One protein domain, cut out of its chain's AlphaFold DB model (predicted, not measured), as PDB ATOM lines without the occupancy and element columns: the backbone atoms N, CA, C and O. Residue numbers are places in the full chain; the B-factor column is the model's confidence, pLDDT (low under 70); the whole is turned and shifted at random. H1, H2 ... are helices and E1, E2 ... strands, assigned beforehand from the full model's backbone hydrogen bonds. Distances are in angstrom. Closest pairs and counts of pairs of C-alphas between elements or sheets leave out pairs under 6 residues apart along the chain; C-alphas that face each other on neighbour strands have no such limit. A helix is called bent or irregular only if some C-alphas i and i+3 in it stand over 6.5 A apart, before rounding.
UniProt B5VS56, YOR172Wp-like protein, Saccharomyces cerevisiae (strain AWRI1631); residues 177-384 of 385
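Overview. This is residues 177 to 384 of the 385 residues of the protein "YOR172Wp-like protein" of Saccharomyces cerevisiae (strain AWRI1631) (UniProt B5VS56). A two-strand hairpin, E1 and E2, sits at one end of a rounded mass of helices whose core is H6 and H8, side by side; H3 and H5 cross H6, and H7 packs on it too. At the end away from the hairpin, H8, H9 and H12 form an up-and-down bundle, each running against the one before it in the chain, with short H4 and H10 packed on H12. The printed part has 208 residues with twelve named helices and two named strands, in the order H1 to H5, E1, E2, H6 to H12; the sheet, E1 - E2, is antiparallel and the class is mostly helix. It is compact, with a radius of gyration of the C-alphas of 17.0 A and spans of 48 by 39 by 37 A.

Along the chain. Find C-alpha 241 at (180.022, 141.093, 140.966): from there E1 runs over residues 241 to 247, 15.8 A, and E2 returns over 253 to 258, 14.0 A. Before them look for H1 at residues 177 to 182, beginning at (179.802, 132.498, 120.857), then H2 at 193 to 200, H3 at 204 to 214, 15.4 A, H4 at 223 to 227 and H5 at 230 to 240, 15.3 A. After them come H6 at 267 to 281, 18.9 A, H7 at 287 to 298, 16.3 A, H8 at 307 to 324, 25.5 A, and H9 at 330 to 345, 23.6 A. H10 at 352 to 355 and H11 at 360 to 363 lead to H12 at 366 to 382, 24.6 A, whose last C-alpha is at (198.714, 111.617, 137.000). H6 is only just irregular, C-alphas 278 and 281 being 6.6 A apart; H9 is irregular, with C-alphas 331 and 334 7.2 A apart.

Arrangement. Start at the hairpin of E1 and E2, antiparallel at 145 degrees: N 242 and O 257 are 2.9 A apart and N 244 and O 254 2.8 A, both within hydrogen-bond range. The closest C-alphas of H2 and E2, Cys 198 and Ile 255, are 5.8 A apart. H2 touches H1, Ile 193 to Leu 181 at 6.3 A between C-alphas. The hub is H6, which touches H3, closest C-alphas Ile 275 and Ile 211 at 6.8 A, about perpendicular at 81 degrees. With residues 268 to 272 alone H6 touches H5, closest C-alphas Lys 268 and Asp 236 at 6.3 A. H6 touches H8 at a shallow tilt of 22 degrees, the same way, closest C-alphas Val 271 and Phe 312 at 4.7 A. H6 and H7 form a helical hairpin, closest C-alphas Gly 270 and Leu 293 at 6.6 A. H8 and H9 form another, at a shallow tilt of 16 degrees, closest C-alphas Leu 313 and Leu 339 at 5.8 A. H12 touches H9, closest C-alphas Gln 380 and Val 336 at 6.9 A, at 36 degrees, only just a steep tilt. It also touches H4, C-alphas 368 and 227 being closest at 4.6 A, and H10, C-alphas 366 and 353 at 6.4 A. H11 touches no helix but is near H5. Every O i to N i+4 pair is within hydrogen-bond range in H3, H5, H7, H8 and H12, against 3 of 4 in H2, 10 of 11 in H6, 10 of 12 in H9, 0 of 2 in H1 and 0 of 1 in H4, where O i to N i+3 gives 2 of 3 and 1 of 2; H10 and H11 are too short for such a pair.

Size, cuts and confidence. Look for the two farthest C-alphas at Pro 249 and Phe 384, 52.0 A apart. The printed part has no cut, and no link is long. The mean pLDDT of the printed part is 85.9; it is under 70 at residues 183 to 191, 217 to 221, 324 to 327 and 376 to 384.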
ATOM      1  N   GLU A 177     179.910 133.388 119.689       77.50
ATOM      2  CA  GLU A 177     179.802 132.498 120.857       77.50
ATOM      3  C   GLU A 177     179.704 133.270 122.184       77.50
ATOM      4  O   GLU A 177     178.792 133.056 122.968       77.50
ATOM      5  N   THR A 178     180.590 134.246 122.420       76.38
ATOM      6  CA  THR A 178     180.547 135.061 123.652       76.38
ATOM      7  C   THR A 178     179.361 136.023 123.711       76.38
ATOM      8  O   THR A 178     179.094 136.579 124.766       76.38
ATOM      9  N   GLN A 179     178.701 136.298 122.582       75.88
ATOM     10  CA  GLN A 179     177.478 137.104 122.562       75.88
ATOM     11  C   GLN A 179     176.253 136.281 122.967       75.88
ATOM     12  O   GLN A 179     175.293 136.875 123.439       75.88
ATOM     13  N   LEU A 180     176.299 134.949 122.849       77.69
ATOM     14  CA  LEU A 180     175.227 134.071 123.333       77.69
ATOM     15  C   LEU A 180     175.080 134.115 124.860       77.69
ATOM     16  O   LEU A 180     174.009 133.816 125.362       77.69
ATOM     17  N   LEU A 181     176.131 134.524 125.578       76.81
ATOM     18  CA  LEU A 181     176.109 134.728 127.032       76.81
ATOM     19  C   LEU A 181     175.398 136.016 127.471       76.81
ATOM     20  O   LEU A 181     175.264 136.225 128.666       76.81
ATOM     21  N   GLU A 182     175.050 136.896 126.530       70.81
ATOM     22  CA  GLU A 182     174.336 138.161 126.784       70.81
ATOM     23  C   GLU A 182     173.007 138.215 126.012       70.81
ATOM     24  O   GLU A 182     172.357 139.260 125.934       70.81
ATOM     25  N   GLY A 183     172.670 137.133 125.306       63.59
ATOM     26  CA  GLY A 183     171.513 137.074 124.426       63.59
ATOM     27  C   GLY A 183     170.266 136.646 125.197       63.59
ATOM     28  O   GLY A 183     170.375 135.823 126.103       63.59
ATOM     29  N   PRO A 184     169.069 137.142 124.830       53.97
ATOM     30  CA  PRO A 184     167.837 136.569 125.355       53.97
ATOM     31  C   PRO A 184     167.812 135.066 125.018       53.97
ATOM     32  O   PRO A 184     168.158 134.707 123.883       53.97
ATOM     33  N   PRO A 185     167.445 134.185 125.967       53.31
ATOM     34  CA  PRO A 185     167.354 132.759 125.692       53.31
ATOM     35  C   PRO A 185     166.450 132.494 124.484       53.31
ATOM     36  O   PRO A 185     165.485 133.216 124.234       53.31
ATOM     37  N   LEU A 186     166.722 131.409 123.756       53.97
ATOM     38  CA  LEU A 186     165.797 130.884 122.741       53.97
ATOM     39  C   LEU A 186     164.445 130.450 123.353       53.97
ATOM     40  O   LEU A 186     163.490 130.196 122.621       53.97
ATOM     41  N   GLU A 187     164.358 130.381 124.683       51.12
ATOM     42  CA  GLU A 187     163.187 129.956 125.441       51.12
ATOM     43  C   GLU A 187     162.461 131.133 126.109       51.12
ATOM     44  O   GLU A 187     163.045 132.154 126.459       51.12
ATOM     45  N   LYS A 188     161.146 130.971 126.278       48.66
ATOM     46  CA  LYS A 188     160.144 131.984 126.668       48.66
ATOM     47  C   LYS A 188     160.308 132.586 128.079       48.66
ATOM     48  O   LYS A 188     159.425 133.310 128.534       48.66
ATOM     49  N   THR A 189     161.399 132.303 128.776       49.94
ATOM     50  CA  THR A 189     161.766 132.878 130.074       49.94
ATOM     51  C   THR A 189     162.704 134.056 129.830       49.94
ATOM     52  O   THR A 189     163.867 133.887 129.492       49.94
ATOM     53  N   GLY A 190     162.184 135.277 129.946       52.69
ATOM     54  CA  GLY A 190     162.855 136.524 129.555       52.69
ATOM     55  C   GLY A 190     164.091 136.952 130.368       52.69
ATOM     56  O   GLY A 190     164.317 138.153 130.481       52.69
ATOM     57  N   SER A 191     164.880 136.033 130.937       64.31
ATOM     58  CA  SER A 191     166.109 136.336 131.685       64.31
ATOM     59  C   SER A 191     167.357 135.711 131.047       64.31
ATOM     60  O   SER A 191     167.407 134.513 130.775       64.31
ATOM     61  N   ASP A 192     168.381 136.540 130.829       80.62
ATOM     62  CA  ASP A 192     169.719 136.145 130.360       80.62
ATOM     63  C   ASP A 192     170.382 135.126 131.315       80.62
ATOM     64  O   ASP A 192     170.099 135.111 132.515       80.62
ATOM     65  N   ILE A 193     171.294 134.293 130.804       87.00
ATOM     66  CA  ILE A 193     172.016 133.251 131.557       87.00
ATOM     67  C   ILE A 193     172.736 133.855 132.765       87.00
ATOM     68  O   ILE A 193     172.705 133.291 133.857       87.00
ATOM     69  N   LEU A 194     173.342 135.033 132.598       89.44
ATOM     70  CA  LEU A 194     174.005 135.738 133.697       89.44
ATOM     71  C   LEU A 194     173.025 136.115 134.813       89.44
ATOM     72  O   LEU A 194     173.373 136.013 135.986       89.44
ATOM     73  N   GLN A 195     171.796 136.500 134.461       89.81
ATOM     74  CA  GLN A 195     170.766 136.835 135.443       89.81
ATOM     75  C   GLN A 195     170.271 135.591 136.184       89.81
ATOM     76  O   GLN A 195     170.031 135.644 137.388       89.81
ATOM     77  N   GLN A 196     170.140 134.464 135.481       90.62
ATOM     78  CA  GLN A 196     169.794 133.183 136.101       90.62
ATOM     79  C   GLN A 196     170.856 132.764 137.124       90.62
ATOM     80  O   GLN A 196     170.507 132.359 138.229       90.62
ATOM     81  N   VAL A 197     172.141 132.961 136.803       93.94
ATOM     82  CA  VAL A 197     173.242 132.749 137.753       93.94
ATOM     83  C   VAL A 197     173.126 133.690 138.956       93.94
ATOM     84  O   VAL A 197     173.190 133.207 140.080       93.94
ATOM     85  N   CYS A 198     172.898 134.997 138.764       93.69
ATOM     86  CA  CYS A 198     172.723 135.945 139.880       93.69
ATOM     87  C   CYS A 198     171.662 135.489 140.893       93.69
ATOM     88  O   CYS A 198     171.859 135.633 142.097       93.69
ATOM     89  N   ASN A 199     170.558 134.909 140.415       92.19
ATOM     90  CA  ASN A 199     169.431 134.513 141.260       92.19
ATOM     91  C   ASN A 199     169.751 133.366 142.231       92.19
ATOM     92  O   ASN A 199     169.064 133.233 143.244       92.19
ATOM     93  N   VAL A 200     170.756 132.542 141.922       94.88
ATOM     94  CA  VAL A 200     171.140 131.369 142.727       94.88
ATOM     95  C   VAL A 200     172.424 131.583 143.530       94.88
ATOM     96  O   VAL A 200     172.829 130.700 144.285       94.88
ATOM     97  N   LEU A 201     173.082 132.736 143.376       95.44
ATOM     98  CA  LEU A 201     174.295 133.048 144.124       95.44
ATOM     99  C   LEU A 201     173.992 133.381 145.596       95.44
ATOM    100  O   LEU A 201     172.952 133.979 145.894       95.44
ATOM    101  N   PRO A 202     174.917 133.056 146.522       94.94
ATOM    102  CA  PRO A 202     174.866 133.585 147.880       94.94
ATOM    103  C   PRO A 202     175.007 135.117 147.879       94.94
ATOM    104  O   PRO A 202     175.315 135.735 146.856       94.94
ATOM    105  N   SER A 203     174.790 135.752 149.033       95.38
ATOM    106  CA  SER A 203     174.935 137.208 149.153       95.38
ATOM    107  C   SER A 203     176.353 137.674 148.802       95.38
ATOM    108  O   SER A 203     177.312 136.893 148.790       95.38
ATOM    109  N   PHE A 204     176.502 138.960 148.491       96.12
ATOM    110  CA  PHE A 204     177.787 139.557 148.152       96.12
ATOM    111  C   PHE A 204     178.782 139.416 149.312       96.12
ATOM    112  O   PHE A 204     179.921 138.992 149.112       96.12
ATOM    113  N   GLU A 205     178.337 139.701 150.535       95.44
ATOM    114  CA  GLU A 205     179.132 139.584 151.755       95.44
ATOM    115  C   GLU A 205     179.515 138.126 152.039       95.44
ATOM    116  O   GLU A 205     180.687 137.834 152.298       95.44
ATOM    117  N   GLN A 206     178.569 137.189 151.911       95.38
ATOM    118  CA  GLN A 206     178.847 135.764 152.094       95.38
ATOM    119  C   GLN A 206     179.828 135.241 151.035       95.38
ATOM    120  O   GLN A 206     180.779 134.537 151.373       95.38
ATOM    121  N   SER A 207     179.649 135.625 149.769       96.44
ATOM    122  CA  SER A 207     180.563 135.282 148.671       96.44
ATOM    123  C   SER A 207     181.973 135.806 148.937       96.44
ATOM    124  O   SER A 207     182.947 135.069 148.797       96.44
ATOM    125  N   SER A 208     182.092 137.060 149.383       96.25
ATOM    126  CA  SER A 208     183.372 137.679 149.736       96.25
ATOM    127  C   SER A 208     184.080 136.931 150.868       96.25
ATOM    128  O   SER A 208     185.290 136.683 150.791       96.25
ATOM    129  N   LYS A 209     183.323 136.504 151.887       94.88
ATOM    130  CA  LYS A 209     183.839 135.690 152.989       94.88
ATOM    131  C   LYS A 209     184.341 134.332 152.496       94.88
ATOM    132  O   LYS A 209     185.488 133.995 152.756       94.88
ATOM    133  N   ILE A 210     183.542 133.612 151.703       94.50
ATOM    134  CA  ILE A 210     183.920 132.307 151.130       94.50
ATOM    135  C   ILE A 210     185.213 132.413 150.309       94.50
ATOM    136  O   ILE A 210     186.099 131.568 150.436       94.50
ATOM    137  N   ILE A 211     185.339 133.452 149.480       94.94
ATOM    138  CA  ILE A 211     186.543 133.693 148.674       94.94
ATOM    139  C   ILE A 211     187.745 133.977 149.576       94.94
ATOM    140  O   ILE A 211     188.833 133.472 149.323       94.94
ATOM    141  N   THR A 212     187.571 134.768 150.633       93.56
ATOM    142  CA  THR A 212     188.661 135.076 151.570       93.56
ATOM    143  C   THR A 212     189.116 133.828 152.325       93.56
ATOM    144  O   THR A 212     190.321 133.595 152.434       93.56
ATOM    145  N   ASP A 213     188.163 133.007 152.770       91.81
ATOM    146  CA  ASP A 213     188.404 131.753 153.487       91.81
ATOM    147  C   ASP A 213     189.082 130.704 152.591       91.81
ATOM    148  O   ASP A 213     189.921 129.947 153.069       91.81
ATOM    149  N   PHE A 214     188.800 130.689 151.282       91.25
ATOM    150  CA  PHE A 214     189.460 129.797 150.313       91.25
ATOM    151  C   PHE A 214     190.990 129.963 150.276       91.25
ATOM    152  O   PHE A 214     191.697 128.991 150.010       91.25
ATOM    153  N   PHE A 215     191.486 131.176 150.539       90.25
ATOM    154  CA  PHE A 215     192.915 131.501 150.599       90.25
ATOM    155  C   PHE A 215     193.488 131.464 152.020       90.25
ATOM    156  O   PHE A 215     194.645 131.838 152.216       90.25
ATOM    157  N   ASN A 216     192.691 131.104 153.026       86.06
ATOM    158  CA  ASN A 216     193.168 131.050 154.396       86.06
ATOM    159  C   ASN A 216     193.785 129.674 154.684       86.06
ATOM    160  O   ASN A 216     193.078 128.696 154.913       86.06
ATOM    161  N   THR A 217     195.118 129.617 154.675       67.62
ATOM    162  CA  THR A 217     195.919 128.393 154.847       67.62
ATOM    163  C   THR A 217     195.707 127.711 156.203       67.62
ATOM    164  O   THR A 217     195.970 126.522 156.339       67.62
ATOM    165  N   GLU A 218     195.216 128.439 157.209       66.56
ATOM    166  CA  GLU A 218     194.995 127.911 158.561       66.56
ATOM    167  C   GLU A 218     193.747 127.024 158.677       66.56
ATOM    168  O   GLU A 218     193.635 126.250 159.626       66.56
ATOM    169  N   LEU A 219     192.804 127.135 157.734       58.97
ATOM    170  CA  LEU A 219     191.510 126.455 157.825       58.97
ATOM    171  C   LEU A 219     191.497 125.086 157.138       58.97
ATOM    172  O   LEU A 219     190.761 124.217 157.587       58.97
ATOM    173  N   GLU A 220     192.289 124.885 156.080       56.28
ATOM    174  CA  GLU A 220     192.391 123.630 155.319       56.28
ATOM    175  C   GLU A 220     193.568 123.708 154.328       56.28
ATOM    176  O   GLU A 220     193.838 124.768 153.758       56.28
ATOM    177  N   THR A 221     194.256 122.587 154.070       57.75
ATOM    178  CA  THR A 221     195.317 122.490 153.049       57.75
ATOM    179  C   THR A 221     194.704 122.529 151.651       57.75
ATOM    180  O   THR A 221     194.491 121.505 151.006       57.75
ATOM    181  N   ASN A 222     194.355 123.725 151.189       71.19
ATOM    182  CA  ASN A 222     193.788 123.924 149.868       71.19
ATOM    183  C   ASN A 222     194.909 124.213 148.868       71.19
ATOM    184  O   ASN A 222     195.169 125.365 148.523       71.19
ATOM    185  N   GLU A 223     195.592 123.164 148.419       78.94
ATOM    186  CA  GLU A 223     196.765 123.263 147.538       78.94
ATOM    187  C   GLU A 223     196.465 124.032 146.238       78.94
ATOM    188  O   GLU A 223     197.278 124.825 145.764       78.94
ATOM    189  N   VAL A 224     195.242 123.897 145.706       86.25
ATOM    190  CA  VAL A 224     194.807 124.630 144.507       86.25
ATOM    191  C   VAL A 224     194.668 126.141 144.745       86.25
ATOM    192  O   VAL A 224     194.580 126.903 143.790       86.25
ATOM    193  N   SER A 225     194.649 126.621 145.993       86.62
ATOM    194  CA  SER A 225     194.623 128.064 146.265       86.62
ATOM    195  C   SER A 225     195.944 128.747 145.910       86.62
ATOM    196  O   SER A 225     195.938 129.912 145.514       86.62
ATOM    197  N   GLU A 226     197.064 128.019 145.951       88.25
ATOM    198  CA  GLU A 226     198.393 128.578 145.693       88.25
ATOM    199  C   GLU A 226     198.638 128.929 144.219       88.25
ATOM    200  O   GLU A 226     199.514 129.736 143.902       88.25
ATOM    201  N   VAL A 227     197.859 128.343 143.306       89.31
ATOM    202  CA  VAL A 227     197.948 128.612 141.858       89.31
ATOM    203  C   VAL A 227     197.204 129.891 141.449       89.31
ATOM    204  O   VAL A 227     197.189 130.268 140.273       89.31
ATOM    205  N   LEU A 228     196.549 130.556 142.407       92.75
ATOM    206  CA  LEU A 228     195.792 131.785 142.214       92.75
ATOM    207  C   LEU A 228     196.384 132.919 143.054       92.75
ATOM    208  O   LEU A 228     196.854 132.732 144.170       92.75
ATOM    209  N   ASP A 229     196.298 134.138 142.532       93.12
ATOM    210  CA  ASP A 229     196.667 135.340 143.274       93.12
ATOM    211  C   ASP A 229     195.458 135.879 144.049       93.12
ATOM    212  O   ASP A 229     194.499 136.376 143.450       93.12
ATOM    213  N   LYS A 230     195.518 135.818 145.386       93.12
ATOM    214  CA  LYS A 230     194.457 136.295 146.288       93.12
ATOM    215  C   LYS A 230     194.021 137.730 145.985       93.12
ATOM    216  O   LYS A 230     192.826 138.000 145.870       93.12
ATOM    217  N   THR A 231     194.975 138.648 145.842       93.69
ATOM    218  CA  THR A 231     194.693 140.075 145.623       93.69
ATOM    219  C   THR A 231     193.983 140.272 144.293       93.69
ATOM    220  O   THR A 231     193.000 141.010 144.203       93.69
ATOM    221  N   LYS A 232     194.435 139.558 143.256       93.81
ATOM    222  CA  LYS A 232     193.793 139.582 141.943       93.81
ATOM    223  C   LYS A 232     192.368 139.033 141.994       93.81
ATOM    224  O   LYS A 232     191.477 139.671 141.446       93.81
ATOM    225  N   ILE A 233     192.139 137.885 142.638       95.31
ATOM    226  CA  ILE A 233     190.807 137.265 142.704       95.31
ATOM    227  C   ILE A 233     189.817 138.144 143.473       95.31
ATOM    228  O   ILE A 233     188.689 138.320 143.015       95.31
ATOM    229  N   ILE A 234     190.235 138.748 144.588       94.75
ATOM    230  CA  ILE A 234     189.388 139.679 145.349       94.75
ATOM    231  C   ILE A 234     189.029 140.902 144.493       94.75
ATOM    232  O   ILE A 234     187.857 141.257 144.394       94.75
ATOM    233  N   ASN A 235     190.006 141.498 143.803       94.25
ATOM    234  CA  ASN A 235     189.754 142.627 142.903       94.25
ATOM    235  C   ASN A 235     188.834 142.246 141.733       94.25
ATOM    236  O   ASN A 235     187.945 143.011 141.352       94.25
ATOM    237  N   ASP A 236     189.026 141.055 141.164       94.25
ATOM    238  CA  ASP A 236     188.175 140.525 140.105       94.25
ATOM    239  C   ASP A 236     186.736 140.349 140.611       94.25
ATOM    240  O   ASP A 236     185.810 140.769 139.918       94.25
ATOM    241  N   PHE A 237     186.539 139.852 141.837       96.19
ATOM    242  CA  PHE A 237     185.222 139.740 142.468       96.19
ATOM    243  C   PHE A 237     184.556 141.102 142.641       96.19
ATOM    244  O   PHE A 237     183.471 141.314 142.104       96.19
ATOM    245  N   THR A 238     185.229 142.053 143.288       94.44
ATOM    246  CA  THR A 238     184.677 143.395 143.520       94.44
ATOM    247  C   THR A 238     184.370 144.139 142.216       94.44
ATOM    248  O   THR A 238     183.438 144.935 142.166       94.44
ATOM    249  N   SER A 239     185.127 143.886 141.142       93.56
ATOM    250  CA  SER A 239     184.902 144.538 139.843       93.56
ATOM    251  C   SER A 239     183.826 143.875 138.975       93.56
ATOM    252  O   SER A 239     183.223 144.550 138.140       93.56
ATOM    253  N   SER A 240     183.602 142.566 139.133       93.94
ATOM    254  CA  SER A 240     182.700 141.787 138.274       93.94
ATOM    255  C   SER A 240     181.363 141.434 138.920       93.94
ATOM    256  O   SER A 240     180.430 141.145 138.178       93.94
ATOM    257  N   PHE A 241     181.245 141.448 140.246       95.31
ATOM    258  CA  PHE A 241     180.022 141.093 140.966       95.31
ATOM    259  C   PHE A 241     179.462 142.352 141.620       95.31
ATOM    260  O   PHE A 241     180.043 142.864 142.572       95.31
ATOM    261  N   LEU A 242     178.356 142.881 141.094       94.06
ATOM    262  CA  LEU A 242     177.735 144.083 141.645       94.06
ATOM    263  C   LEU A 242     176.632 143.710 142.644       94.06
ATOM    264  O   LEU A 242     175.706 142.984 142.262       94.06
ATOM    265  N   PRO A 243     176.713 144.180 143.902       94.19
ATOM    266  CA  PRO A 243     175.623 144.033 144.850       94.19
ATOM    267  C   PRO A 243     174.456 144.955 144.478       94.19
ATOM    268  O   PRO A 243     174.669 146.031 143.926       94.19
ATOM    269  N   ASN A 244     173.243 144.535 144.824       91.12
ATOM    270  CA  ASN A 244     172.060 145.388 144.815       91.12
ATOM    271  C   ASN A 244     172.179 146.461 145.916       91.12
ATOM    272  O   ASN A 244     172.797 146.224 146.959       91.12
ATOM    273  N   ASP A 245     171.541 147.608 145.703       88.56
ATOM    274  CA  ASP A 245     171.420 148.679 146.692       88.56
ATOM    275  C   ASP A 245     170.498 148.282 147.863       88.56
ATOM    276  O   ASP A 245     170.638 148.798 148.975       88.56
ATOM    277  N   GLU A 246     169.577 147.337 147.649       88.75
ATOM    278  CA  GLU A 246     168.657 146.858 148.683       88.75
ATOM    279  C   GLU A 246     169.317 145.872 149.659       88.75
ATOM    280  O   GLU A 246     169.893 144.848 149.271       88.75
ATOM    281  N   LEU A 247     169.160 146.156 150.954       89.81
ATOM    282  CA  LEU A 247     169.593 145.281 152.039       89.81
ATOM    283  C   LEU A 247     168.539 144.211 152.329       89.81
ATOM    284  O   LEU A 247     167.349 144.494 152.483       89.81
ATOM    285  N   LEU A 248     168.997 142.973 152.466       87.56
ATOM    286  CA  LEU A 248     168.203 141.873 152.990       87.56
ATOM    287  C   LEU A 248     167.951 142.052 154.499       87.56
ATOM    288  O   LEU A 248     168.684 142.780 155.171       87.56
ATOM    289  N   PRO A 249     166.966 141.338 155.081       86.44
ATOM    290  CA  PRO A 249     166.673 141.411 156.516       86.44
ATOM    291  C   PRO A 249     167.860 141.069 157.432       86.44
ATOM    292  O   PRO A 249     167.884 141.484 158.586       86.44
ATOM    293  N   ASN A 250     168.840 140.311 156.930       87.38
ATOM    294  CA  ASN A 250     170.076 139.965 157.634       87.38
ATOM    295  C   ASN A 250     171.196 141.018 157.476       87.38
ATOM    296  O   ASN A 250     172.284 140.816 158.007       87.38
ATOM    297  N   GLY A 251     170.948 142.120 156.760       88.81
ATOM    298  CA  GLY A 251     171.926 143.177 156.492       88.81
ATOM    299  C   GLY A 251     172.882 142.895 155.327       88.81
ATOM    300  O   GLY A 251     173.811 143.670 155.117       88.81
ATOM    301  N   GLU A 252     172.677 141.818 154.569       93.19
ATOM    302  CA  GLU A 252     173.504 141.463 153.409       93.19
ATOM    303  C   GLU A 252     172.862 141.916 152.090       93.19
ATOM    304  O   GLU A 252     171.661 142.182 152.020       93.19
ATOM    305  N   ARG A 253     173.644 141.976 151.013       93.44
ATOM    306  CA  ARG A 253     173.176 142.386 149.683       93.44
ATOM    307  C   ARG A 253     173.192 141.217 148.719       93.44
ATOM    308  O   ARG A 253     174.139 140.433 148.670       93.44
ATOM    309  N   ARG A 254     172.148 141.105 147.898       93.31
ATOM    310  CA  ARG A 254     172.141 140.148 146.782       93.31
ATOM    311  C   ARG A 254     173.050 140.634 145.667       93.31
ATOM    312  O   ARG A 254     173.209 141.833 145.481       93.31
ATOM    313  N   ILE A 255     173.607 139.705 144.903       94.38
ATOM    314  CA  ILE A 255     174.346 140.037 143.686       94.38
ATOM    315  C   ILE A 255     173.316 140.289 142.586       94.38
ATOM    316  O   ILE A 255     172.581 139.386 142.198       94.38
ATOM    317  N   GLU A 256     173.239 141.528 142.109       91.06
ATOM    318  CA  GLU A 256     172.273 141.925 141.085       91.06
ATOM    319  C   GLU A 256     172.787 141.578 139.688       91.06
ATOM    320  O   GLU A 256     172.055 141.033 138.859       91.06
ATOM    321  N   LYS A 257     174.066 141.881 139.427       91.44
ATOM    322  CA  LYS A 257     174.616 141.864 138.071       91.44
ATOM    323  C   LYS A 257     176.046 141.349 138.013       91.44
ATOM    324  O   LYS A 257     176.902 141.735 138.809       91.44
ATOM    325  N   LEU A 258     176.315 140.551 136.980       92.25
ATOM    326  CA  LEU A 258     177.652 140.097 136.610       92.25
ATOM    327  C   LEU A 258     178.183 140.908 135.428       92.25
ATOM    328  O   LEU A 258     177.588 140.932 134.349       92.25
ATOM    329  N   LEU A 259     179.322 141.569 135.621       89.62
ATOM    330  CA  LEU A 259     179.979 142.376 134.600       89.62
ATOM    331  C   LEU A 259     181.249 141.689 134.091       89.62
ATOM    332  O   LEU A 259     182.231 141.552 134.832       89.62
ATOM    333  N   PRO A 260     181.293 141.284 132.809       85.69
ATOM    334  CA  PRO A 260     182.517 140.760 132.238       85.69
ATOM    335  C   PRO A 260     183.557 141.874 132.100       85.69
ATOM    336  O   PRO A 260     183.255 143.015 131.742       85.69
ATOM    337  N   SER A 261     184.824 141.517 132.303       81.19
ATOM    338  CA  SER A 261     185.929 142.469 132.173       81.19
ATOM    339  C   SER A 261     186.214 142.830 130.703       81.19
ATOM    340  O   SER A 261     185.503 142.433 129.769       81.19
ATOM    341  N   THR A 262     187.276 143.608 130.469       78.25
ATOM    342  CA  THR A 262     187.614 144.191 129.166       78.25
ATOM    343  C   THR A 262     187.511 143.174 128.024       78.25
ATOM    344  O   THR A 262     188.009 142.051 128.083       78.25
ATOM    345  N   LYS A 263     186.853 143.579 126.929       77.94
ATOM    346  CA  LYS A 263     186.605 142.726 125.752       77.94
ATOM    347  C   LYS A 263     185.794 141.447 126.046       77.94
ATOM    348  O   LYS A 263     185.926 140.517 125.247       77.94
ATOM    349  N   LYS A 264     184.889 141.458 127.029       82.25
ATOM    350  CA  LYS A 264     183.997 140.333 127.365       82.25
ATOM    351  C   LYS A 264     184.767 139.119 127.900       82.25
ATOM    352  O   LYS A 264     184.601 138.006 127.405       82.25
ATOM    353  N   ASN A 265     185.692 139.355 128.831       88.94
ATOM    354  CA  ASN A 265     186.367 138.264 129.531       88.94
ATOM    355  C   ASN A 265     185.448 137.737 130.642       88.94
ATOM    356  O   ASN A 265     185.341 138.359 131.697       88.94
ATOM    357  N   TYR A 266     184.805 136.601 130.379       92.44
ATOM    358  CA  TYR A 266     183.932 135.903 131.325       92.44
ATOM    359  C   TYR A 266     184.675 134.953 132.264       92.44
ATOM    360  O   TYR A 266     184.105 134.492 133.247       92.44
ATOM    361  N   TYR A 267     185.952 134.665 132.005       94.62
ATOM    362  CA  TYR A 267     186.689 133.689 132.801       94.62
ATOM    363  C   TYR A 267     187.006 134.183 134.209       94.62
ATOM    364  O   TYR A 267     187.121 133.358 135.101       94.62
ATOM    365  N   LYS A 268     187.053 135.501 134.447       94.31
ATOM    366  CA  LYS A 268     187.117 136.051 135.813       94.31
ATOM    367  C   LYS A 268     185.922 135.604 136.656       94.31
ATOM    368  O   LYS A 268     186.098 135.087 137.751       94.31
ATOM    369  N   ILE A 269     184.719 135.730 136.088       95.81
ATOM    370  CA  ILE A 269     183.480 135.239 136.699       95.81
ATOM    371  C   ILE A 269     183.564 133.720 136.859       95.81
ATOM    372  O   ILE A 269     183.317 133.215 137.945       95.81
ATOM    373  N   GLY A 270     183.982 132.997 135.815       96.69
ATOM    374  CA  GLY A 270     184.143 131.541 135.859       96.69
ATOM    375  C   GLY A 270     185.067 131.054 136.981       96.69
ATOM    376  O   GLY A 270     184.710 130.118 137.685       96.69
ATOM    377  N   VAL A 271     186.217 131.700 137.194       97.25
ATOM    378  CA  VAL A 271     187.149 131.374 138.290       97.25
ATOM    379  C   VAL A 271     186.478 131.550 139.651       97.25
ATOM    380  O   VAL A 271     186.552 130.656 140.490       97.25
ATOM    381  N   ILE A 272     185.780 132.665 139.860       97.19
ATOM    382  CA  ILE A 272     185.093 132.947 141.126       97.19
ATOM    383  C   ILE A 272     183.949 131.961 141.366       97.19
ATOM    384  O   ILE A 272     183.825 131.419 142.461       97.19
ATOM    385  N   LEU A 273     183.149 131.674 140.337       97.31
ATOM    386  CA  LEU A 273     182.098 130.664 140.426       97.31
ATOM    387  C   LEU A 273     182.676 129.292 140.761       97.31
ATOM    388  O   LEU A 273     182.117 128.612 141.609       97.31
ATOM    389  N   MET A 274     183.816 128.904 140.180       96.19
ATOM    390  CA  MET A 274     184.462 127.642 140.542       96.19
ATOM    391  C   MET A 274     184.903 127.607 142.010       96.19
ATOM    392  O   MET A 274     184.734 126.575 142.653       96.19
ATOM    393  N   ILE A 275     185.406 128.714 142.569       95.56
ATOM    394  CA  ILE A 275     185.720 128.806 144.006       95.56
ATOM    395  C   ILE A 275     184.454 128.580 144.847       95.56
ATOM    396  O   ILE A 275     184.480 127.797 145.797       95.56
ATOM    397  N   LEU A 276     183.329 129.198 144.473       95.50
ATOM    398  CA  LEU A 276     182.041 128.981 145.141       95.50
ATOM    399  C   LEU A 276     181.549 127.533 144.978       95.50
ATOM    400  O   LEU A 276     181.061 126.940 145.940       95.50
ATOM    401  N   CYS A 277     181.724 126.924 143.806       94.62
ATOM    402  CA  CYS A 277     181.400 125.516 143.583       94.62
ATOM    403  C   CYS A 277     182.240 124.589 144.470       94.62
ATOM    404  O   CYS A 277     181.713 123.612 144.988       94.62
ATOM    405  N   ILE A 278     183.520 124.904 144.687       92.00
ATOM    406  CA  ILE A 278     184.421 124.107 145.529       92.00
ATOM    407  C   ILE A 278     184.117 124.285 147.021       92.00
ATOM    408  O   ILE A 278     184.245 123.321 147.759       92.00
ATOM    409  N   ARG A 279     183.750 125.487 147.487       91.69
ATOM    410  CA  ARG A 279     183.652 125.795 148.932       91.69
ATOM    411  C   ARG A 279     182.244 125.876 149.497       91.69
ATOM    412  O   ARG A 279     182.075 125.743 150.707       91.69
ATOM    413  N   HIS A 280     181.257 126.167 148.662       92.38
ATOM    414  CA  HIS A 280     179.890 126.421 149.102       92.38
ATOM    415  C   HIS A 280     178.923 125.374 148.564       92.38
ATOM    416  O   HIS A 280     178.226 124.728 149.342       92.38
ATOM    417  N   PHE A 281     178.899 125.179 147.244       91.19
ATOM    418  CA  PHE A 281     177.918 124.285 146.634       91.19
ATOM    419  C   PHE A 281     178.334 122.809 146.672       91.19
ATOM    420  O   PHE A 281     177.482 121.938 146.853       91.19
ATOM    421  N   TYR A 282     179.627 122.507 146.523       88.38
ATOM    422  CA  TYR A 282     180.158 121.147 146.403       88.38
ATOM    423  C   TYR A 282     179.359 120.325 145.369       88.38
ATOM    424  O   TYR A 282     179.282 120.688 144.193       88.38
ATOM    425  N   LYS A 283     178.719 119.235 145.820       86.62
ATOM    426  CA  LYS A 283     177.860 118.338 145.028       86.62
ATOM    427  C   LYS A 283     176.537 118.972 144.590       86.62
ATOM    428  O   LYS A 283     175.956 118.520 143.613       86.62
ATOM    429  N   ASN A 284     176.082 120.017 145.275       90.44
ATOM    430  CA  ASN A 284     174.786 120.661 145.059       90.44
ATOM    431  C   ASN A 284     174.925 121.931 144.207       90.44
ATOM    432  O   ASN A 284     174.320 122.957 144.514       90.44
ATOM    433  N   THR A 285     175.767 121.891 143.170       91.81
ATOM    434  CA  THR A 285     175.945 123.033 142.261       91.81
ATOM    435  C   THR A 285     174.649 123.269 141.468       91.81
ATOM    436  O   THR A 285     174.192 122.338 140.803       91.81
ATOM    437  N   PRO A 286     174.044 124.477 141.524       95.00
ATOM    438  CA  PRO A 286     172.833 124.810 140.775       95.00
ATOM    439  C   PRO A 286     172.991 124.612 139.263       95.00
ATOM    440  O   PRO A 286     174.058 124.878 138.700       95.00
ATOM    441  N   GLU A 287     171.915 124.205 138.585       93.00
ATOM    442  CA  GLU A 287     171.937 123.955 137.139       93.00
ATOM    443  C   GLU A 287     172.288 125.205 136.326       93.00
ATOM    444  O   GLU A 287     172.921 125.108 135.279       93.00
ATOM    445  N   GLU A 288     171.870 126.381 136.786       93.38
ATOM    446  CA  GLU A 288     172.131 127.674 136.155       93.38
ATOM    447  C   GLU A 288     173.636 127.957 136.111       93.38
ATOM    448  O   GLU A 288     174.172 128.371 135.077       93.38
ATOM    449  N   ILE A 289     174.327 127.669 137.219       94.81
ATOM    450  CA  ILE A 289     175.782 127.777 137.313       94.81
ATOM    451  C   ILE A 289     176.422 126.733 136.398       94.81
ATOM    452  O   ILE A 289     177.260 127.091 135.570       94.81
ATOM    453  N   GLU A 290     175.998 125.469 136.462       93.06
ATOM    454  CA  GLU A 290     176.582 124.405 135.636       93.06
ATOM    455  C   GLU A 290     176.428 124.691 134.130       93.06
ATOM    456  O   GLU A 290     177.398 124.576 133.377       93.06
ATOM    457  N   LYS A 291     175.256 125.169 133.683       92.44
ATOM    458  CA  LYS A 291     175.000 125.595 132.293       92.44
ATOM    459  C   LYS A 291     175.996 126.669 131.849       92.44
ATOM    460  O   LYS A 291     176.616 126.535 130.790       92.44
ATOM    461  N   PHE A 292     176.208 127.698 132.671       93.25
ATOM    462  CA  PHE A 292     177.183 128.751 132.384       93.25
ATOM    463  C   PHE A 292     178.620 128.207 132.308       93.25
ATOM    464  O   PHE A 292     179.354 128.514 131.361       93.25
ATOM    465  N   LEU A 293     179.028 127.352 133.252       94.81
ATOM    466  CA  LEU A 293     180.370 126.760 133.272       94.81
ATOM    467  C   LEU A 293     180.602 125.826 132.072       94.81
ATOM    468  O   LEU A 293     181.703 125.809 131.519       94.81
ATOM    469  N   ILE A 294     179.595 125.058 131.639       92.50
ATOM    470  CA  ILE A 294     179.654 124.224 130.426       92.50
ATOM    471  C   ILE A 294     179.862 125.098 129.187       92.50
ATOM    472  O   ILE A 294     180.760 124.817 128.387       92.50
ATOM    473  N   MET A 295     179.103 126.190 129.051       91.50
ATOM    474  CA  MET A 295     179.284 127.129 127.942       91.50
ATOM    475  C   MET A 295     180.695 127.722 127.922       91.50
ATOM    476  O   MET A 295     181.327 127.736 126.867       91.50
ATOM    477  N   LEU A 296     181.226 128.157 129.073       93.19
ATOM    478  CA  LEU A 296     182.590 128.695 129.161       93.19
ATOM    479  C   LEU A 296     183.669 127.683 128.770       93.19
ATOM    480  O   LEU A 296     184.663 128.074 128.146       93.19
ATOM    481  N   THR A 297     183.484 126.405 129.116       93.56
ATOM    482  CA  THR A 297     184.367 125.317 128.673       93.56
ATOM    483  C   THR A 297     184.306 125.142 127.152       93.56
ATOM    484  O   THR A 297     185.351 124.996 126.521       93.56
ATOM    485  N   GLY A 298     183.112 125.219 126.556       89.69
ATOM    486  CA  GLY A 298     182.888 125.008 125.121       89.69
ATOM    487  C   GLY A 298     183.363 126.135 124.195       89.69
ATOM    488  O   GLY A 298     183.481 125.916 122.990       89.69
ATOM    489  N   LEU A 299     183.666 127.332 124.715       88.62
ATOM    490  CA  LEU A 299     184.156 128.431 123.878       88.62
ATOM    491  C   LEU A 299     185.516 128.076 123.257       88.62
ATOM    492  O   LEU A 299     186.475 127.783 123.978       88.62
ATOM    493  N   SER A 300     185.633 128.171 121.932       82.88
ATOM    494  CA  SER A 300     186.816 127.680 121.195       82.88
ATOM    495  C   SER A 300     187.591 128.777 120.457       82.88
ATOM    496  O   SER A 300     188.737 128.589 120.041       82.88
ATOM    497  N   THR A 301     187.002 129.965 120.293       83.38
ATOM    498  CA  THR A 301     187.641 131.027 119.505       83.38
ATOM    499  C   THR A 301     188.938 131.526 120.138       83.38
ATOM    500  O   THR A 301     189.022 131.734 121.342       83.38
ATOM    501  N   ALA A 302     189.918 131.938 119.327       76.31
ATOM    502  CA  ALA A 302     191.162 132.548 119.824       76.31
ATOM    503  C   ALA A 302     190.983 133.882 120.597       76.31
ATOM    504  O   ALA A 302     191.948 134.580 120.906       76.31
ATOM    505  N   LYS A 303     189.746 134.316 120.859       84.06
ATOM    506  CA  LYS A 303     189.425 135.504 121.657       84.06
ATOM    507  C   LYS A 303     189.329 135.208 123.153       84.06
ATOM    508  O   LYS A 303     189.230 136.180 123.896       84.06
ATOM    509  N   VAL A 304     189.411 133.938 123.540       87.81
ATOM    510  CA  VAL A 304     189.245 133.421 124.906       87.81
ATOM    511  C   VAL A 304     190.561 133.134 125.632       87.81
ATOM    512  O   VAL A 304     190.531 132.741 126.790       87.81
ATOM    513  N   TYR A 305     191.711 133.312 124.973       91.69
ATOM    514  CA  TYR A 305     193.018 133.061 125.584       91.69
ATOM    515  C   TYR A 305     193.387 134.170 126.576       91.69
ATOM    516  O   TYR A 305     194.027 135.171 126.231       91.69
ATOM    517  N   PHE A 306     192.925 133.971 127.804       93.56
ATOM    518  CA  PHE A 306     193.247 134.726 129.003       93.56
ATOM    519  C   PHE A 306     193.810 133.764 130.053       93.56
ATOM    520  O   PHE A 306     193.464 132.583 130.036       93.56
ATOM    521  N   ILE A 307     194.622 134.264 130.985       93.94
ATOM    522  CA  ILE A 307     195.142 133.457 132.101       93.94
ATOM    523  C   ILE A 307     193.994 132.851 132.911       93.94
ATOM    524  O   ILE A 307     194.033 131.672 133.255       93.94
ATOM    525  N   GLU A 308     192.920 133.615 133.113       94.88
ATOM    526  CA  GLU A 308     191.762 133.154 133.873       94.88
ATOM    527  C   GLU A 308     191.071 131.954 133.223       94.88
ATOM    528  O   GLU A 308     190.433 131.177 133.921       94.88
ATOM    529  N   ARG A 309     191.208 131.748 131.903       94.69
ATOM    530  CA  ARG A 309     190.699 130.532 131.254       94.69
ATOM    531  C   ARG A 309     191.449 129.300 131.741       94.69
ATOM    532  O   ARG A 309     190.817 128.289 132.018       94.69
ATOM    533  N   ALA A 310     192.774 129.378 131.833       94.75
ATOM    534  CA  ALA A 310     193.584 128.269 132.323       94.75
ATOM    535  C   ALA A 310     193.288 128.000 133.808       94.75
ATOM    536  O   ALA A 310     193.043 126.857 134.178       94.75
ATOM    537  N   GLN A 311     193.189 129.057 134.622       94.94
ATOM    538  CA  GLN A 311     192.778 128.972 136.032       94.94
ATOM    539  C   GLN A 311     191.394 128.333 136.192       94.94
ATOM    540  O   GLN A 311     191.226 127.414 136.986       94.94
ATOM    541  N   PHE A 312     190.415 128.762 135.395       96.56
ATOM    542  CA  PHE A 312     189.072 128.188 135.377       96.56
ATOM    543  C   PHE A 312     189.083 126.693 135.035       96.56
ATOM    544  O   PHE A 312     188.439 125.907 135.724       96.56
ATOM    545  N   LEU A 313     189.811 126.291 133.987       95.25
ATOM    546  CA  LEU A 313     189.890 124.890 133.567       95.25
ATOM    547  C   LEU A 313     190.559 124.014 134.637       95.25
ATOM    548  O   LEU A 313     190.066 122.920 134.898       95.25
ATOM    549  N   LEU A 314     191.614 124.512 135.289       93.62
ATOM    550  CA  LEU A 314     192.274 123.822 136.398       93.62
ATOM    551  C   LEU A 314     191.335 123.652 137.599       93.62
ATOM    552  O   LEU A 314     191.202 122.550 138.120       93.62
ATOM    553  N   LEU A 315     190.637 124.715 138.008       93.69
ATOM    554  CA  LEU A 315     189.671 124.636 139.108       93.69
ATOM    555  C   LEU A 315     188.507 123.701 138.778       93.69
ATOM    556  O   LEU A 315     188.027 122.990 139.655       93.69
ATOM    557  N   LYS A 316     188.057 123.679 137.519       92.88
ATOM    558  CA  LYS A 316     187.024 122.748 137.050       92.88
ATOM    559  C   LYS A 316     187.493 121.300 137.111       92.88
ATOM    560  O   LYS A 316     186.707 120.441 137.491       92.88
ATOM    561  N   TYR A 317     188.746 121.037 136.751       91.19
ATOM    562  CA  TYR A 317     189.346 119.717 136.915       91.19
ATOM    563  C   TYR A 317     189.384 119.335 138.400       91.19
ATOM    564  O   TYR A 317     188.798 118.331 138.784       91.19
ATOM    565  N   TYR A 318     189.930 120.204 139.253       89.19
ATOM    566  CA  TYR A 318     190.026 119.970 140.696       89.19
ATOM    567  C   TYR A 318     188.664 119.734 141.373       89.19
ATOM    568  O   TYR A 318     188.512 118.829 142.186       89.19
ATOM    569  N   HIS A 319     187.641 120.513 141.014       89.75
ATOM    570  CA  HIS A 319     186.272 120.321 141.507       89.75
ATOM    571  C   HIS A 319     185.720 118.938 141.144       89.75
ATOM    572  O   HIS A 319     185.122 118.278 141.991       89.75
ATOM    573  N   ARG A 320     185.962 118.478 139.912       88.69
ATOM    574  CA  ARG A 320     185.520 117.158 139.447       88.69
ATOM    575  C   ARG A 320     186.260 116.027 140.149       88.69
ATOM    576  O   ARG A 320     185.600 115.086 140.572       88.69
ATOM    577  N   GLU A 321     187.568 116.155 140.339       85.06
ATOM    578  CA  GLU A 321     188.364 115.208 141.131       85.06
ATOM    579  C   GLU A 321     187.817 115.078 142.558       85.06
ATOM    580  O   GLU A 321     187.556 113.979 143.037       85.06
ATOM    581  N   LEU A 322     187.539 116.200 143.229       83.62
ATOM    582  CA  LEU A 322     187.020 116.182 144.599       83.62
ATOM    583  C   LEU A 322     185.634 115.533 144.733       83.62
ATOM    584  O   LEU A 322     185.303 114.979 145.784       83.62
ATOM    585  N   ILE A 323     184.781 115.657 143.716       80.25
ATOM    586  CA  ILE A 323     183.347 115.351 143.831       80.25
ATOM    587  C   ILE A 323     182.946 114.064 143.108       80.25
ATOM    588  O   ILE A 323     182.073 113.338 143.601       80.25
ATOM    589  N   TRP A 324     183.555 113.799 141.957       69.75
ATOM    590  CA  TRP A 324     183.199 112.733 141.023       69.75
ATOM    591  C   TRP A 324     184.333 111.739 140.771       69.75
ATOM    592  O   TRP A 324     184.217 110.995 139.802       69.75
ATOM    593  N   ALA A 325     185.368 111.681 141.624       65.44
ATOM    594  CA  ALA A 325     186.397 110.636 141.565       65.44
ATOM    595  C   ALA A 325     185.751 109.262 141.319       65.44
ATOM    596  O   ALA A 325     185.052 108.713 142.179       65.44
ATOM    597  N   CYS A 326     185.904 108.751 140.100       57.56
ATOM    598  CA  CYS A 326     185.226 107.552 139.639       57.56
ATOM    599  C   CYS A 326     186.056 106.895 138.542       57.56
ATOM    600  O   CYS A 326     186.266 107.468 137.474       57.56
ATOM    601  N   GLY A 327     186.458 105.652 138.796       66.00
ATOM    602  CA  GLY A 327     187.087 104.794 137.801       66.00
ATOM    603  C   GLY A 327     188.495 105.233 137.404       66.00
ATOM    604  O   GLY A 327     189.337 105.461 138.260       66.00
ATOM    605  N   ASP A 328     188.746 105.247 136.098       71.94
ATOM    606  CA  ASP A 328     190.053 105.384 135.446       71.94
ATOM    607  C   ASP A 328     190.356 106.819 134.971       71.94
ATOM    608  O   ASP A 328     191.176 107.011 134.079       71.94
ATOM    609  N   ASP A 329     189.636 107.819 135.493       77.44
ATOM    610  CA  ASP A 329     189.732 109.245 135.144       77.44
ATOM    611  C   ASP A 329     189.589 109.577 133.645       77.44
ATOM    612  O   ASP A 329     189.664 110.741 133.247       77.44
ATOM    613  N   SER A 330     189.231 108.602 132.801       82.69
ATOM    614  CA  SER A 330     189.096 108.740 131.342       82.69
ATOM    615  C   SER A 330     188.151 109.874 130.927       82.69
ATOM    616  O   SER A 330     188.338 110.540 129.908       82.69
ATOM    617  N   HIS A 331     187.135 110.149 131.743       81.75
ATOM    618  CA  HIS A 331     186.192 111.246 131.532       81.75
ATOM    619  C   HIS A 331     186.801 112.661 131.681       81.75
ATOM    620  O   HIS A 331     186.185 113.634 131.231       81.75
ATOM    621  N   MET A 332     188.007 112.796 132.251       86.19
ATOM    622  CA  MET A 332     188.750 114.058 132.376       86.19
ATOM    623  C   MET A 332     189.690 114.354 131.203       86.19
ATOM    624  O   MET A 332     190.094 115.508 131.061       86.19
ATOM    625  N   ILE A 333     189.982 113.385 130.322       87.62
ATOM    626  CA  ILE A 333     190.973 113.533 129.232       87.62
ATOM    627  C   ILE A 333     190.720 114.796 128.405       87.62
ATOM    628  O   ILE A 333     191.621 115.606 128.201       87.62
ATOM    629  N   SER A 334     189.476 115.014 127.972       90.00
ATOM    630  CA  SER A 334     189.115 116.182 127.158       90.00
ATOM    631  C   SER A 334     189.307 117.510 127.898       90.00
ATOM    632  O   SER A 334     189.597 118.532 127.278       90.00
ATOM    633  N   LEU A 335     189.126 117.521 129.224       91.00
ATOM    634  CA  LEU A 335     189.325 118.715 130.044       91.00
ATOM    635  C   LEU A 335     190.817 119.006 130.233       91.00
ATOM    636  O   LEU A 335     191.224 120.163 130.113       91.00
ATOM    637  N   VAL A 336     191.619 117.967 130.475       90.31
ATOM    638  CA  VAL A 336     193.078 118.073 130.601       90.31
ATOM    639  C   VAL A 336     193.707 118.502 129.278       90.31
ATOM    640  O   VAL A 336     194.494 119.443 129.268       90.31
ATOM    641  N   ASP A 337     193.298 117.928 128.143       91.06
ATOM    642  CA  ASP A 337     193.777 118.352 126.820       91.06
ATOM    643  C   ASP A 337     193.465 119.833 126.546       91.06
ATOM    644  O   ASP A 337     194.324 120.601 126.097       91.06
ATOM    645  N   LEU A 338     192.256 120.279 126.908       92.62
ATOM    646  CA  LEU A 338     191.862 121.679 126.778       92.62
ATOM    647  C   LEU A 338     192.685 122.603 127.686       92.62
ATOM    648  O   LEU A 338     193.047 123.711 127.267       92.62
ATOM    649  N   LEU A 339     192.979 122.173 128.915       93.25
ATOM    650  CA  LEU A 339     193.829 122.887 129.864       93.25
ATOM    651  C   LEU A 339     195.264 122.996 129.338       93.25
ATOM    652  O   LEU A 339     195.778 124.112 129.236       93.25
ATOM    653  N   CYS A 340     195.878 121.883 128.933       91.88
ATOM    654  CA  CYS A 340     197.241 121.839 128.404       91.88
ATOM    655  C   CYS A 340     197.370 122.672 127.126       91.88
ATOM    656  O   CYS A 340     198.243 123.535 127.031       91.88
ATOM    657  N   SER A 341     196.442 122.509 126.181       91.94
ATOM    658  CA  SER A 341     196.385 123.328 124.968       91.94
ATOM    659  C   SER A 341     196.257 124.817 125.297       91.94
ATOM    660  O   SER A 341     196.952 125.652 124.715       91.94
ATOM    661  N   THR A 342     195.417 125.178 126.274       93.81
ATOM    662  CA  THR A 342     195.279 126.570 126.727       93.81
ATOM    663  C   THR A 342     196.578 127.083 127.360       93.81
ATOM    664  O   THR A 342     197.018 128.180 127.018       93.81
ATOM    665  N   ALA A 343     197.231 126.303 128.225       93.25
ATOM    666  CA  ALA A 343     198.486 126.670 128.880       93.25
ATOM    667  C   ALA A 343     199.637 126.858 127.877       93.25
ATOM    668  O   ALA A 343     200.396 127.830 127.970       93.25
ATOM    669  N   ILE A 344     199.726 125.989 126.865       91.38
ATOM    670  CA  ILE A 344     200.697 126.106 125.770       91.38
ATOM    671  C   ILE A 344     200.446 127.386 124.973       91.38
ATOM    672  O   ILE A 344     201.370 128.172 124.763       91.38
ATOM    673  N   MET A 345     199.193 127.645 124.593       93.00
ATOM    674  CA  MET A 345     198.817 128.849 123.846       93.00
ATOM    675  C   MET A 345     199.031 130.140 124.642       93.00
ATOM    676  O   MET A 345     199.272 131.191 124.051       93.00
ATOM    677  N   LEU A 346     198.982 130.077 125.972       93.50
ATOM    678  CA  LEU A 346     199.341 131.180 126.862       93.50
ATOM    679  C   LEU A 346     200.854 131.276 127.110       93.50
ATOM    680  O   LEU A 346     201.300 132.235 127.728       93.50
ATOM    681  N   GLY A 347     201.668 130.332 126.637       91.56
ATOM    682  CA  GLY A 347     203.115 130.366 126.848       91.56
ATOM    683  C   GLY A 347     203.551 130.040 128.271       91.56
ATOM    684  O   GLY A 347     204.644 130.431 128.656       91.56
ATOM    685  N   LEU A 348     202.725 129.342 129.053       91.44
ATOM    686  CA  LEU A 348     203.070 128.977 130.434       91.44
ATOM    687  C   LEU A 348     204.194 127.930 130.508       91.44
ATOM    688  O   LEU A 348     204.899 127.865 131.499       91.44
ATOM    689  N   HIS A 349     204.397 127.168 129.431       88.81
ATOM    690  CA  HIS A 349     205.497 126.211 129.264       88.81
ATOM    691  C   HIS A 349     206.872 126.863 129.017       88.81
ATOM    692  O   HIS A 349     207.886 126.171 128.942       88.81
ATOM    693  N   LEU A 350     206.904 128.176 128.800       89.12
ATOM    694  CA  LEU A 350     208.119 128.947 128.563       89.12
ATOM    695  C   LEU A 350     208.542 129.651 129.865       89.12
ATOM    696  O   LEU A 350     207.904 129.496 130.903       89.12
ATOM    697  N   ASN A 351     209.609 130.455 129.834       88.69
ATOM    698  CA  ASN A 351     210.040 131.196 131.021       88.69
ATOM    699  C   ASN A 351     209.010 132.280 131.400       88.69
ATOM    700  O   ASN A 351     208.977 133.363 130.809       88.69
ATOM    701  N   ILE A 352     208.177 131.982 132.402       90.00
ATOM    702  CA  ILE A 352     207.073 132.835 132.860       90.00
ATOM    703  C   ILE A 352     207.583 134.216 133.286       90.00
ATOM    704  O   ILE A 352     207.011 135.226 132.874       90.00
ATOM    705  N   ARG A 353     208.693 134.277 134.034       90.31
ATOM    706  CA  ARG A 353     209.275 135.544 134.519       90.31
ATOM    707  C   ARG A 353     209.764 136.441 133.390       90.31
ATOM    708  O   ARG A 353     209.742 137.660 133.525       90.31
ATOM    709  N   GLU A 354     210.199 135.853 132.282       89.06
ATOM    710  CA  GLU A 354     210.643 136.596 131.104       89.06
ATOM    711  C   GLU A 354     209.448 137.091 130.274       89.06
ATOM    712  O   GLU A 354     209.351 138.271 129.944       89.06
ATOM    713  N   ILE A 355     208.498 136.200 129.995       88.06
ATOM    714  CA  ILE A 355     207.345 136.435 129.109       88.06
ATOM    715  C   ILE A 355     206.330 137.401 129.708       88.06
ATOM    716  O   ILE A 355     205.728 138.211 128.993       88.06
ATOM    717  N   TYR A 356     206.133 137.316 131.019       89.38
ATOM    718  CA  TYR A 356     205.140 138.102 131.738       89.38
ATOM    719  C   TYR A 356     205.729 139.264 132.531       89.38
ATOM    720  O   TYR A 356     204.987 139.950 133.230       89.38
ATOM    721  N   LYS A 357     207.021 139.559 132.359       88.44
ATOM    722  CA  LYS A 357     207.694 140.685 133.014       88.44
ATOM    723  C   LYS A 357     206.873 141.979 132.924       88.44
ATOM    724  O   LYS A 357     206.481 142.386 131.826       88.44
ATOM    725  N   ASN A 358     206.655 142.637 134.065       88.06
ATOM    726  CA  ASN A 358     205.900 143.892 134.199       88.06
ATOM    727  C   ASN A 358     204.408 143.793 133.810       88.06
ATOM    728  O   ASN A 358     203.789 144.795 133.439       88.06
ATOM    729  N   GLN A 359     203.822 142.592 133.818       87.69
ATOM    730  CA  GLN A 359     202.407 142.357 133.505       87.69
ATOM    731  C   GLN A 359     201.615 141.801 134.697       87.69
ATOM    732  O   GLN A 359     200.460 141.410 134.517       87.69
ATOM    733  N   GLU A 360     202.191 141.809 135.900       87.50
ATOM    734  CA  GLU A 360     201.642 141.290 137.161       87.50
ATOM    735  C   GLU A 360     200.219 141.810 137.419       87.50
ATOM    736  O   GLU A 360     199.324 141.050 137.773       87.50
ATOM    737  N   ASN A 361     199.963 143.088 137.123       85.75
ATOM    738  CA  ASN A 361     198.643 143.714 137.281       85.75
ATOM    739  C   ASN A 361     197.532 143.046 136.450       85.75
ATOM    740  O   ASN A 361     196.348 143.207 136.739       85.75
ATOM    741  N   ILE A 362     197.898 142.354 135.370       85.56
ATOM    742  CA  ILE A 362     196.964 141.683 134.462       85.56
ATOM    743  C   ILE A 362     196.899 140.190 134.780       85.56
ATOM    744  O   ILE A 362     195.810 139.619 134.774       85.56
ATOM    745  N   VAL A 363     198.051 139.554 134.997       86.69
ATOM    746  CA  VAL A 363     198.156 138.090 135.068       86.69
ATOM    747  C   VAL A 363     198.187 137.535 136.492       86.69
ATOM    748  O   VAL A 363     197.931 136.348 136.667       86.69
ATOM    749  N   GLY A 364     198.404 138.387 137.494       88.44
ATOM    750  CA  GLY A 364     198.658 137.998 138.881       88.44
ATOM    751  C   GLY A 364     200.151 137.852 139.170       88.44
ATOM    752  O   GLY A 364     200.999 138.098 138.307       88.44
ATOM    753  N   SER A 365     200.478 137.468 140.401       90.75
ATOM    754  CA  SER A 365     201.852 137.224 140.831       90.75
ATOM    755  C   SER A 365     202.539 136.140 139.993       90.75
ATOM    756  O   SER A 365     201.946 135.115 139.648       90.75
ATOM    757  N   MET A 366     203.827 136.339 139.706       90.25
ATOM    758  CA  MET A 366     204.630 135.365 138.955       90.25
ATOM    759  C   MET A 366     204.736 134.023 139.679       90.25
ATOM    760  O   MET A 366     204.721 132.981 139.034       90.25
ATOM    761  N   GLU A 367     204.786 134.048 141.013       88.56
ATOM    762  CA  GLU A 367     204.829 132.840 141.834       88.56
ATOM    763  C   GLU A 367     203.573 131.979 141.634       88.56
ATOM    764  O   GLU A 367     203.692 130.781 141.389       88.56
ATOM    765  N   SER A 368     202.380 132.589 141.636       88.94
ATOM    766  CA  SER A 368     201.128 131.853 141.401       88.94
ATOM    767  C   SER A 368     201.092 131.191 140.018       88.94
ATOM    768  O   SER A 368     200.629 130.060 139.881       88.94
ATOM    769  N   LEU A 369     201.645 131.851 138.993       89.12
ATOM    770  CA  LEU A 369     201.712 131.314 137.630       89.12
ATOM    771  C   LEU A 369     202.731 130.177 137.486       89.12
ATOM    772  O   LEU A 369     202.485 129.225 136.746       89.12
ATOM    773  N   GLU A 370     203.864 130.257 138.181       88.88
ATOM    774  CA  GLU A 370     204.851 129.172 138.216       88.88
ATOM    775  C   GLU A 370     204.283 127.937 138.916       88.88
ATOM    776  O   GLU A 370     204.359 126.834 138.368       88.88
ATOM    777  N   LYS A 371     203.625 128.129 140.066       86.44
ATOM    778  CA  LYS A 371     202.905 127.055 140.760       86.44
ATOM    779  C   LYS A 371     201.813 126.459 139.875       86.44
ATOM    780  O   LYS A 371     201.735 125.242 139.744       86.44
ATOM    781  N   PHE A 372     201.042 127.295 139.179       86.81
ATOM    782  CA  PHE A 372     200.043 126.845 138.209       86.81
ATOM    783  C   PHE A 372     200.641 125.919 137.139       86.81
ATOM    784  O   PHE A 372     200.066 124.873 136.836       86.81
ATOM    785  N   CYS A 373     201.800 126.272 136.574       81.25
ATOM    786  CA  CYS A 373     202.471 125.428 135.586       81.25
ATOM    787  C   CYS A 373     202.908 124.079 136.182       81.25
ATOM    788  O   CYS A 373     202.772 123.049 135.522       81.25
ATOM    789  N   GLY A 374     203.387 124.077 137.430       75.69
ATOM    790  CA  GLY A 374     203.708 122.855 138.170       75.69
ATOM    791  C   GLY A 374     202.499 121.931 138.343       75.69
ATOM    792  O   GLY A 374     202.586 120.747 138.023       75.69
ATOM    793  N   PHE A 375     201.350 122.478 138.751       72.50
ATOM    794  CA  PHE A 375     200.101 121.716 138.899       72.50
ATOM    795  C   PHE A 375     199.574 121.183 137.563       72.50
ATOM    796  O   PHE A 375     199.156 120.031 137.479       72.50
ATOM    797  N   GLY A 376     199.633 121.983 136.494       62.44
ATOM    798  CA  GLY A 376     199.233 121.532 135.157       62.44
ATOM    799  C   GLY A 376     200.046 120.328 134.667       62.44
ATOM    800  O   GLY A 376     199.486 119.397 134.095       62.44
ATOM    801  N   LEU A 377     201.356 120.316 134.941       63.94
ATOM    802  CA  LEU A 377     202.236 119.185 134.630       63.94
ATOM    803  C   LEU A 377     201.957 117.971 135.522       63.94
ATOM    804  O   LEU A 377     201.941 116.849 135.020       63.94
ATOM    805  N   TYR A 378     201.714 118.184 136.817       67.44
ATOM    806  CA  TYR A 378     201.359 117.117 137.754       67.44
ATOM    807  C   TYR A 378     200.110 116.357 137.295       67.44
ATOM    808  O   TYR A 378     200.160 115.137 137.167       67.44
ATOM    809  N   TYR A 379     199.031 117.069 136.959       65.69
ATOM    810  CA  TYR A 379     197.783 116.428 136.532       65.69
ATOM    811  C   TYR A 379     197.870 115.776 135.155       65.69
ATOM    812  O   TYR A 379     197.224 114.764 134.895       65.69
ATOM    813  N   GLN A 380     198.708 116.315 134.267       62.31
ATOM    814  CA  GLN A 380     199.006 115.629 133.018       62.31
ATOM    815  C   GLN A 380     199.701 114.288 133.290       62.31
ATOM    816  O   GLN A 380     199.347 113.297 132.669       62.31
ATOM    817  N   ILE A 381     200.657 114.238 134.221       59.84
ATOM    818  CA  ILE A 381     201.373 113.004 134.573       59.84
ATOM    819  C   ILE A 381     200.460 112.019 135.312       59.84
ATOM    820  O   ILE A 381     200.512 110.830 135.007       59.84
ATOM    821  N   SER A 382     199.612 112.488 136.232       58.19
ATOM    822  CA  SER A 382     198.714 111.617 137.000       58.19
ATOM    823  C   SER A 382     197.678 110.906 136.131       58.19
ATOM    824  O   SER A 382     197.296 109.799 136.466       58.19
ATOM    825  N   MET A 383     197.262 111.492 135.001       58.91
ATOM    826  CA  MET A 383     196.352 110.834 134.051       58.91
ATOM    827  C   MET A 383     196.997 109.714 133.216       58.91
ATOM    828  O   MET A 383     196.277 108.923 132.612       58.91
ATOM    829  N   PHE A 384     198.329 109.679 133.094       53.53
ATOM    830  CA  PHE A 384     199.042 108.692 132.263       53.53
ATOM    831  C   PHE A 384     199.685 107.551 133.070       53.53
ATOM    832  O   PHE A 384     200.251 106.639 132.459       53.53
TER     833      PHE A 384